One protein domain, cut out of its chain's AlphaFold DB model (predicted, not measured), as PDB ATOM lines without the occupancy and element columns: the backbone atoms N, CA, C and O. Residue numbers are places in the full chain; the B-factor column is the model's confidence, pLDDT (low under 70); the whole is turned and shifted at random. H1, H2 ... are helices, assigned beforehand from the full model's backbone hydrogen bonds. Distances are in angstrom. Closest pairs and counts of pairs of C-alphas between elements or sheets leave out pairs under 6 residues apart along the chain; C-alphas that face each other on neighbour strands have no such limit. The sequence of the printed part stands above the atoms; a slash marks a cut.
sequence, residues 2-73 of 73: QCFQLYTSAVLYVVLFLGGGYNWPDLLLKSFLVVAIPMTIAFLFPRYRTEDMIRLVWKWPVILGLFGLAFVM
ATOM      1  N   GLN A   2     169.876 246.633 203.527       72.00
ATOM      2  CA  GLN A   2     170.032 246.353 202.084       72.00
ATOM      3  C   GLN A   2     171.369 246.811 201.465       72.00
ATOM      4  O   GLN A   2     171.961 246.065 200.692       72.00
ATOM      5  N   CYS A   3     171.905 247.982 201.837       79.25
ATOM      6  CA  CYS A   3     173.174 248.471 201.269       79.25
ATOM      7  C   CYS A   3     174.374 247.570 201.604       79.25
ATOM      8  O   CYS A   3     175.265 247.388 200.781       79.25
ATOM      9  N   PHE A   4     174.380 246.964 202.797       82.62
ATOM     10  CA  PHE A   4     175.447 246.052 203.214       82.62
ATOM     11  C   PHE A   4     175.403 244.727 202.436       82.62
ATOM     12  O   PHE A   4     176.441 244.192 202.050       82.62
ATOM     13  N   GLN A   5     174.199 244.227 202.143       84.81
ATOM     14  CA  GLN A   5     174.014 243.030 201.319       84.81
ATOM     15  C   GLN A   5     174.478 243.261 199.875       84.81
ATOM     16  O   GLN A   5     175.160 242.404 199.323       84.81
ATOM     17  N   LEU A   6     174.173 244.433 199.300       84.12
ATOM     18  CA  LEU A   6     174.635 244.823 197.962       84.12
ATOM     19  C   LEU A   6     176.158 244.945 197.881       84.12
ATOM     20  O   LEU A   6     176.764 244.494 196.914       84.12
ATOM     21  N   TYR A   7     176.785 245.525 198.906       85.31
ATOM     22  CA  TYR A   7     178.242 245.599 198.970       85.31
ATOM     23  C   TYR A   7     178.872 244.202 199.044       85.31
ATOM     24  O   TYR A   7     179.787 243.886 198.288       85.31
ATOM     25  N   THR A   8     178.339 243.336 199.907       86.31
ATOM     26  CA  THR A   8     178.877 241.983 200.102       86.31
ATOM     27  C   THR A   8     178.762 241.141 198.830       86.31
ATOM     28  O   THR A   8     179.729 240.489 198.442       86.31
ATOM     29  N   SER A   9     177.617 241.175 198.141       86.12
ATOM     30  CA  SER A   9     177.436 240.415 196.898       86.12
ATOM     31  C   SER A   9     178.343 240.912 195.771       86.12
ATOM     32  O   SER A   9     178.902 240.094 195.041       86.12
ATOM     33  N   ALA A  10     178.548 242.227 195.656       86.12
ATOM     34  CA  ALA A  10     179.457 242.790 194.665       86.12
ATOM     35  C   ALA A  10     180.914 242.384 194.925       86.12
ATOM     36  O   ALA A  10     181.610 241.977 193.997       86.12
ATOM     37  N   VAL A  11     181.365 242.434 196.182       86.94
ATOM     38  CA  VAL A  11     182.720 241.995 196.550       86.94
ATOM     39  C   VAL A  11     182.906 240.502 196.276       86.94
ATOM     40  O   VAL A  11     183.911 240.121 195.679       86.94
ATOM     41  N   LEU A  12     181.929 239.658 196.627       88.25
ATOM     42  CA  LEU A  12     181.978 238.223 196.322       88.25
ATOM     43  C   LEU A  12     182.071 237.960 194.815       88.25
ATOM     44  O   LEU A  12     182.867 237.125 194.390       88.25
ATOM     45  N   TYR A  13     181.314 238.699 194.003       87.50
ATOM     46  CA  TYR A  13     181.384 238.576 192.549       87.50
ATOM     47  C   TYR A  13     182.771 238.953 192.006       87.50
ATOM     48  O   TYR A  13     183.333 238.229 191.184       87.50
ATOM     49  N   VAL A  14     183.362 240.048 192.501       87.12
ATOM     50  CA  VAL A  14     184.705 240.486 192.086       87.12
ATOM     51  C   VAL A  14     185.774 239.454 192.455       87.12
ATOM     52  O   VAL A  14     186.655 239.162 191.646       87.12
ATOM     53  N   VAL A  15     185.694 238.880 193.654       88.31
ATOM     54  CA  VAL A  15     186.673 237.895 194.134       88.31
ATOM     55  C   VAL A  15     186.574 236.576 193.369       88.31
ATOM     56  O   VAL A  15     187.605 236.027 192.995       88.31
ATOM     57  N   LEU A  16     185.360 236.084 193.106       86.50
ATOM     58  CA  LEU A  16     185.159 234.769 192.489       86.50
ATOM     59  C   LEU A  16     185.284 234.779 190.960       86.50
ATOM     60  O   LEU A  16     185.823 233.831 190.399       86.50
ATOM     61  N   PHE A  17     184.799 235.826 190.283       83.88
ATOM     62  CA  PHE A  17     184.702 235.841 188.816       83.88
ATOM     63  C   PHE A  17     185.685 236.794 188.125       83.88
ATOM     64  O   PHE A  17     186.079 236.534 186.993       83.88
ATOM     65  N   LEU A  18     186.103 237.889 188.772       82.69
ATOM     66  CA  LEU A  18     186.984 238.913 188.175       82.69
ATOM     67  C   LEU A  18     188.450 238.804 188.635       82.69
ATOM     68  O   LEU A  18     189.255 239.688 188.338       82.69
ATOM     69  N   GLY A  19     188.799 237.737 189.358       81.00
ATOM     70  CA  GLY A  19     190.166 237.490 189.827       81.00
ATOM     71  C   GLY A  19     190.590 238.339 191.029       81.00
ATOM     72  O   GLY A  19     191.784 238.480 191.288       81.00
ATOM     73  N   GLY A  20     189.636 238.918 191.767       81.06
ATOM     74  CA  GLY A  20     189.904 239.692 192.979       81.06
ATOM     75  C   GLY A  20     190.548 241.062 192.744       81.06
ATOM     76  O   GLY A  20     190.493 241.633 191.649       81.06
ATOM     77  N   GLY A  21     191.109 241.615 193.825       77.44
ATOM     78  CA  GLY A  21     191.792 242.906 193.838       77.44
ATOM     79  C   GLY A  21     193.231 242.773 194.321       77.44
ATOM     80  O   GLY A  21     193.457 242.362 195.456       77.44
ATOM     81  N   TYR A  22     194.194 243.138 193.471       77.38
ATOM     82  CA  TYR A  22     195.626 243.117 193.815       77.38
ATOM     83  C   TYR A  22     195.966 244.149 194.905       77.38
ATOM     84  O   TYR A  22     196.811 243.905 195.757       77.38
ATOM     85  N   ASN A  23     195.253 245.281 194.911       84.31
ATOM     86  CA  ASN A  23     195.364 246.350 195.901       84.31
ATOM     87  C   ASN A  23     193.969 246.780 196.389       84.31
ATOM     88  O   ASN A  23     192.972 246.622 195.679       84.31
ATOM     89  N   TRP A  24     193.903 247.426 197.555       78.75
ATOM     90  CA  TRP A  24     192.663 247.995 198.111       78.75
ATOM     91  C   TRP A  24     191.877 248.907 197.139       78.75
ATOM     92  O   TRP A  24     190.661 248.734 197.030       78.75
ATOM     93  N   PRO A  25     192.513 249.836 196.391       83.44
ATOM     94  CA  PRO A  25     191.801 250.693 195.439       83.44
ATOM     95  C   PRO A  25     191.234 249.930 194.238       83.44
ATOM     96  O   PRO A  25     190.170 250.281 193.736       83.44
ATOM     97  N   ASP A  26     191.918 248.871 193.796       84.75
ATOM     98  CA  ASP A  26     191.482 248.033 192.672       84.75
ATOM     99  C   ASP A  26     190.198 247.269 193.027       84.75
ATOM    100  O   ASP A  26     189.244 247.235 192.248       84.75
ATOM    101  N   LEU A  27     190.127 246.743 194.255       85.00
ATOM    102  CA  LEU A  27     188.931 246.079 194.772       85.00
ATOM    103  C   LEU A  27     187.745 247.047 194.869       85.00
ATOM    104  O   LEU A  27     186.640 246.717 194.430       85.00
ATOM    105  N   LEU A  28     187.971 248.253 195.399       84.62
ATOM    106  CA  LEU A  28     186.927 249.274 195.505       84.62
ATOM    107  C   LEU A  28     186.405 249.693 194.129       84.62
ATOM    108  O   LEU A  28     185.193 249.698 193.923       84.62
ATOM    109  N   LEU A  29     187.292 249.964 193.171       86.81
ATOM    110  CA  LEU A  29     186.894 250.384 191.828       86.81
ATOM    111  C   LEU A  29     186.106 249.283 191.104       86.81
ATOM    112  O   LEU A  29     185.024 249.550 190.578       86.81
ATOM    113  N   LYS A  30     186.577 248.031 191.142       86.19
ATOM    114  CA  LYS A  30     185.853 246.895 190.550       86.19
ATOM    115  C   LYS A  30     184.501 246.664 191.218       86.19
ATOM    116  O   LYS A  30     183.505 246.485 190.522       86.19
ATOM    117  N   SER A  31     184.437 246.709 192.549       85.75
ATOM    118  CA  SER A  31     183.170 246.536 193.272       85.75
ATOM    119  C   SER A  31     182.165 247.644 192.938       85.75
ATOM    120  O   SER A  31     180.986 247.356 192.742       85.75
ATOM    121  N   PHE A  32     182.625 248.889 192.770       86.00
ATOM    122  CA  PHE A  32     181.778 250.003 192.354       86.00
ATOM    123  C   PHE A  32     181.216 249.805 190.941       86.00
ATOM    124  O   PHE A  32     180.015 249.970 190.730       86.00
ATOM    125  N   LEU A  33     182.054 249.380 189.989       86.88
ATOM    126  CA  LEU A  33     181.610 249.067 188.627       86.88
ATOM    127  C   LEU A  33     180.582 247.926 188.607       86.88
ATOM    128  O   LEU A  33     179.577 248.021 187.904       86.88
ATOM    129  N   VAL A  34     180.786 246.882 189.416       88.19
ATOM    130  CA  VAL A  34     179.837 245.762 189.531       88.19
ATOM    131  C   VAL A  34     178.507 246.208 190.134       88.19
ATOM    132  O   VAL A  34     177.469 245.740 189.679       88.19
ATOM    133  N   VAL A  35     178.499 247.126 191.106       87.88
ATOM    134  CA  VAL A  35     177.257 247.685 191.678       87.88
ATOM    135  C   VAL A  35     176.555 248.640 190.707       87.88
ATOM    136  O   VAL A  35     175.325 248.709 190.702       87.88
ATOM    137  N   ALA A  36     177.293 249.354 189.857       87.31
ATOM    138  CA  ALA A  36     176.711 250.308 188.914       87.31
ATOM    139  C   ALA A  36     175.784 249.639 187.880       87.31
ATOM    140  O   ALA A  36     174.767 250.226 187.501       87.31
ATOM    141  N   ILE A  37     176.089 248.403 187.469       86.88
ATOM    142  CA  ILE A  37     175.312 247.629 186.483       86.88
ATOM    143  C   ILE A  37     173.879 247.312 186.968       86.88
ATOM    144  O   ILE A  37     172.923 247.734 186.314       86.88
ATOM    145  N   PRO A  38     173.653 246.616 188.102       85.88
ATOM    146  CA  PRO A  38     172.301 246.337 188.581       85.88
ATOM    147  C   PRO A  38     171.546 247.616 188.952       85.88
ATOM    148  O   PRO A  38     170.328 247.654 188.798       85.88
ATOM    149  N   MET A  39     172.243 248.676 189.383       86.88
ATOM    150  CA  MET A  39     171.610 249.971 189.648       86.88
ATOM    151  C   MET A  39     171.053 250.598 188.370       86.88
ATOM    152  O   MET A  39     169.888 250.979 188.341       86.88
ATOM    153  N   THR A  40     171.838 250.659 187.292       88.62
ATOM    154  CA  THR A  40     171.354 251.199 186.008       88.62
ATOM    155  C   THR A  40     170.182 250.391 185.453       88.62
ATOM    156  O   THR A  40     169.207 250.981 184.993       88.62
ATOM    157  N   ILE A  41     170.215 249.062 185.575       85.44
ATOM    158  CA  ILE A  41     169.092 248.189 185.195       85.44
ATOM    159  C   ILE A  41     167.849 248.497 186.049       85.44
ATOM    160  O   ILE A  41     166.753 248.638 185.511       85.44
ATOM    161  N   ALA A  42     168.003 248.654 187.365       85.44
ATOM    162  CA  ALA A  42     166.891 248.965 188.263       85.44
ATOM    163  C   ALA A  42     166.263 250.345 188.001       85.44
ATOM    164  O   ALA A  42     165.070 250.519 188.245       85.44
ATOM    165  N   PHE A  43     167.039 251.314 187.503       85.69
ATOM    166  CA  PHE A  43     166.529 252.634 187.117       85.69
ATOM    167  C   PHE A  43     165.857 252.645 185.740       85.69
ATOM    168  O   PHE A  43     164.906 253.398 185.543       85.69
ATOM    169  N   LEU A  44     166.347 251.845 184.789       88.19
ATOM    170  CA  LEU A  44     165.850 251.852 183.412       88.19
ATOM    171  C   LEU A  44     164.570 251.026 183.239       88.19
ATOM    172  O   LEU A  44     163.707 251.384 182.437       88.19
ATOM    173  N   PHE A  45     164.447 249.917 183.970       84.25
ATOM    174  CA  PHE A  45     163.337 248.986 183.801       84.25
ATOM    175  C   PHE A  45     162.252 249.168 184.872       84.25
ATOM    176  O   PHE A  45     162.561 249.298 186.058       84.25
ATOM    177  N   PRO A  46     160.963 249.132 184.485       83.69
ATOM    178  CA  PRO A  46     159.862 249.179 185.435       83.69
ATOM    179  C   PRO A  46     159.799 247.898 186.273       83.69
ATOM    180  O   PRO A  46     160.393 246.869 185.953       83.69
ATOM    181  N   ARG A  47     159.026 247.952 187.362       80.56
ATOM    182  CA  ARG A  47     158.806 246.782 188.216       80.56
ATOM    183  C   ARG A  47     158.109 245.676 187.432       80.56
ATOM    184  O   ARG A  47     157.022 245.870 186.897       80.56
ATOM    185  N   TYR A  48     158.714 244.501 187.438       81.44
ATOM    186  CA  TYR A  48     158.136 243.311 186.837       81.44
ATOM    187  C   TYR A  48     157.230 242.585 187.833       81.44
ATOM    188  O   TYR A  48     157.483 242.592 189.042       81.44
ATOM    189  N   ARG A  49     156.186 241.924 187.328       81.44
ATOM    190  CA  ARG A  49     155.345 241.039 188.143       81.44
ATOM    191  C   ARG A  49     156.134 239.791 188.534       81.44
ATOM    192  O   ARG A  49     156.943 239.282 187.760       81.44
ATOM    193  N   THR A  50     155.879 239.288 189.739       80.00
ATOM    194  CA  THR A  50     156.556 238.104 190.294       80.00
ATOM    195  C   THR A  50     156.362 236.862 189.423       80.00
ATOM    196  O   THR A  50     157.295 236.085 189.248       80.00
ATOM    197  N   GLU A  51     155.182 236.708 188.821       83.62
ATOM    198  CA  GLU A  51     154.834 235.583 187.941       83.62
ATOM    199  C   GLU A  51     155.698 235.551 186.667       83.62
ATOM    200  O   GLU A  51     156.214 234.499 186.280       83.62
ATOM    201  N   ASP A  52     155.917 236.712 186.048       81.19
ATOM    202  CA  ASP A  52     156.738 236.842 184.840       81.19
ATOM    203  C   ASP A  52     158.232 236.741 185.156       81.19
ATOM    204  O   ASP A  52     158.998 236.151 184.392       81.19
ATOM    205  N   MET A  53     158.640 237.248 186.322       81.19
ATOM    206  CA  MET A  53     160.008 237.148 186.825       81.19
ATOM    207  C   MET A  53     160.474 235.701 186.966       81.19
ATOM    208  O   MET A  53     161.558 235.356 186.496       81.19
ATOM    209  N   ILE A  54     159.643 234.830 187.545       83.38
ATOM    210  CA  ILE A  54     159.982 233.411 187.712       83.38
ATOM    211  C   ILE A  54     160.168 232.743 186.344       83.38
ATOM    212  O   ILE A  54     161.146 232.023 186.131       83.38
ATOM    213  N   ARG A  55     159.275 233.021 185.387       84.06
ATOM    214  CA  ARG A  55     159.375 232.478 184.023       84.06
ATOM    215  C   ARG A  55     160.627 232.969 183.298       84.06
ATOM    216  O   ARG A  55     161.281 232.180 182.618       84.06
ATOM    217  N   LEU A  56     160.975 234.246 183.450       85.50
ATOM    218  CA  LEU A  56     162.159 234.828 182.822       85.50
ATOM    219  C   LEU A  56     163.444 234.219 183.389       85.50
ATOM    220  O   LEU A  56     164.314 233.834 182.608       85.50
ATOM    221  N   VAL A  57     163.531 234.066 184.715       86.50
ATOM    222  CA  VAL A  57     164.686 233.459 185.395       86.50
ATOM    223  C   VAL A  57     164.895 232.007 184.952       86.50
ATOM    224  O   VAL A  57     166.008 231.610 184.617       86.50
ATOM    225  N   TRP A  58     163.830 231.213 184.870       81.19
ATOM    226  CA  TRP A  58     163.945 229.819 184.432       81.19
ATOM    227  C   TRP A  58     164.295 229.670 182.951       81.19
ATOM    228  O   TRP A  58     165.003 228.739 182.576       81.19
ATOM    229  N   LYS A  59     163.817 230.579 182.098       81.31
ATOM    230  CA  LYS A  59     164.039 230.473 180.653       81.31
ATOM    231  C   LYS A  59     165.426 230.944 180.223       81.31
ATOM    232  O   LYS A  59     165.990 230.360 179.310       81.31
ATOM    233  N   TRP A  60     165.961 232.000 180.832       87.88
ATOM    234  CA  TRP A  60     167.196 232.628 180.350       87.88
ATOM    235  C   TRP A  60     168.410 232.317 181.234       87.88
ATOM    236  O   TRP A  60     169.264 231.544 180.794       87.88
ATOM    237  N   PRO A  61     168.529 232.848 182.469       86.12
ATOM    238  CA  PRO A  61     169.741 232.667 183.261       86.12
ATOM    239  C   PRO A  61     169.982 231.214 183.681       86.12
ATOM    240  O   PRO A  61     171.137 230.802 183.731       86.12
ATOM    241  N   VAL A  62     168.937 230.410 183.916       86.12
ATOM    242  CA  VAL A  62     169.120 228.982 184.250       86.12
ATOM    243  C   VAL A  62     169.677 228.194 183.064       86.12
ATOM    244  O   VAL A  62     170.621 227.427 183.239       86.12
ATOM    245  N   ILE A  63     169.152 228.409 181.852       88.12
ATOM    246  CA  ILE A  63     169.648 227.712 180.655       88.12
ATOM    247  C   ILE A  63     171.093 228.116 180.362       88.12
ATOM    248  O   ILE A  63     171.925 227.245 180.125       88.12
ATOM    249  N   LEU A  64     171.421 229.411 180.443       87.50
ATOM    250  CA  LEU A  64     172.795 229.889 180.252       87.50
ATOM    251  C   LEU A  64     173.757 229.330 181.309       87.50
ATOM    252  O   LEU A  64     174.870 228.937 180.967       87.50
ATOM    253  N   GLY A  65     173.325 229.244 182.571       82.81
ATOM    254  CA  GLY A  65     174.117 228.648 183.647       82.81
ATOM    255  C   GLY A  65     174.386 227.156 183.425       82.81
ATOM    256  O   GLY A  65     175.524 226.711 183.561       82.81
ATOM    257  N   LEU A  66     173.366 226.393 183.020       87.00
ATOM    258  CA  LEU A  66     173.511 224.969 182.697       87.00
ATOM    259  C   LEU A  66     174.403 224.745 181.474       87.00
ATOM    260  O   LEU A  66     175.229 223.835 181.476       87.00
ATOM    261  N   PHE A  67     174.273 225.589 180.452       88.25
ATOM    262  CA  PHE A  67     175.106 225.508 179.256       88.25
ATOM    263  C   PHE A  67     176.572 225.833 179.564       88.25
ATOM    264  O   PHE A  67     177.469 225.139 179.094       88.25
ATOM    265  N   GLY A  68     176.821 226.840 180.409       83.06
ATOM    266  CA  GLY A  68     178.161 227.158 180.899       83.06
ATOM    267  C   GLY A  68     178.785 225.997 181.676       83.06
ATOM    268  O   GLY A  68     179.943 225.666 181.451       83.06
ATOM    269  N   LEU A  69     178.010 225.322 182.530       84.75
ATOM    270  CA  LEU A  69     178.481 224.150 183.271       84.75
ATOM    271  C   LEU A  69     178.811 222.969 182.347       84.75
ATOM    272  O   LEU A  69     179.825 222.312 182.550       84.75
ATOM    273  N   ALA A  70     178.001 222.736 181.313       84.31
ATOM    274  CA  ALA A  70     178.243 221.686 180.325       84.31
ATOM    275  C   ALA A  70     179.456 221.950 179.415       84.31
ATOM    276  O   ALA A  70     179.979 221.010 178.836       84.31
ATOM    277  N   PHE A  71     179.869 223.211 179.250       82.88
ATOM    278  CA  PHE A  71     181.042 223.578 178.447       82.88
ATOM    279  C   PHE A  71     182.344 223.597 179.263       82.88
ATOM    280  O   PHE A  71     183.429 223.473 178.703       82.88
ATOM    281  N   VAL A  72     182.239 223.826 180.575       78.69
ATOM    282  CA  VAL A  72     183.385 223.893 181.495       78.69
ATOM    283  C   VAL A  72     183.752 222.516 182.064       78.69
ATOM    284  O   VAL A  72     184.920 222.314 182.397       78.69
ATOM    285  N   MET A  73     182.787 221.593 182.187       54.25
ATOM    286  CA  MET A  73     183.055 220.163 182.419       54.25
ATOM    287  C   MET A  73     183.483 219.461 181.134       54.25
ATOM    288  O   MET A  73     184.344 218.560 181.246       54.25
TER     289      MET A  73
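What this domain is: This is residues 2 to 73 of the 73 residues of the protein "NADH dehydrogenase" of endosymbiont of Ridgeia piscesae (UniProt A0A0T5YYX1). An open, flat arch: the long helix H2 is crossed by H1 along its first half, and H3 and H4, end to end, form an arm that folds back from its far end and leaves the middle empty. The 72 printed residues hold four named helices, H1 to H4 in chain order, and no named strand: all helix. The whole is loose, radius of gyration of the C-alphas 15.1 A, spanning 41 by 36 by 18 A.

How they stand to each other: H2, residues 24 to 44, touches H1, residues 2 to 17, with residues 27 to 35 alone; the closest C-alphas, Ala 10 and Ser 31, are 5.5 A apart. They run opposite ways at a steep tilt of 63 degrees. H3, residues 50 to 59, is apart from both. H4, residues 61 to 72, is also apart from both and meets H3 only through their link. Every O i to N i+4 pair is within hydrogen-bond range in H1 and H4, 15 of 17 in H2 and 5 of 6 in H3.

Where its parts are: H2 is 30.8 A long, from C-alpha 24 at (192.663, 247.995, 198.111); H1 22.4 A, H3 14.4 A, H4 16.3 A, to C-alpha 72 at (183.385, 223.893, 181.495).

The domain as a whole: Residues 39 to 73 stand free. The printed part has no cut and no long link; only residue 73 is under pLDDT 70.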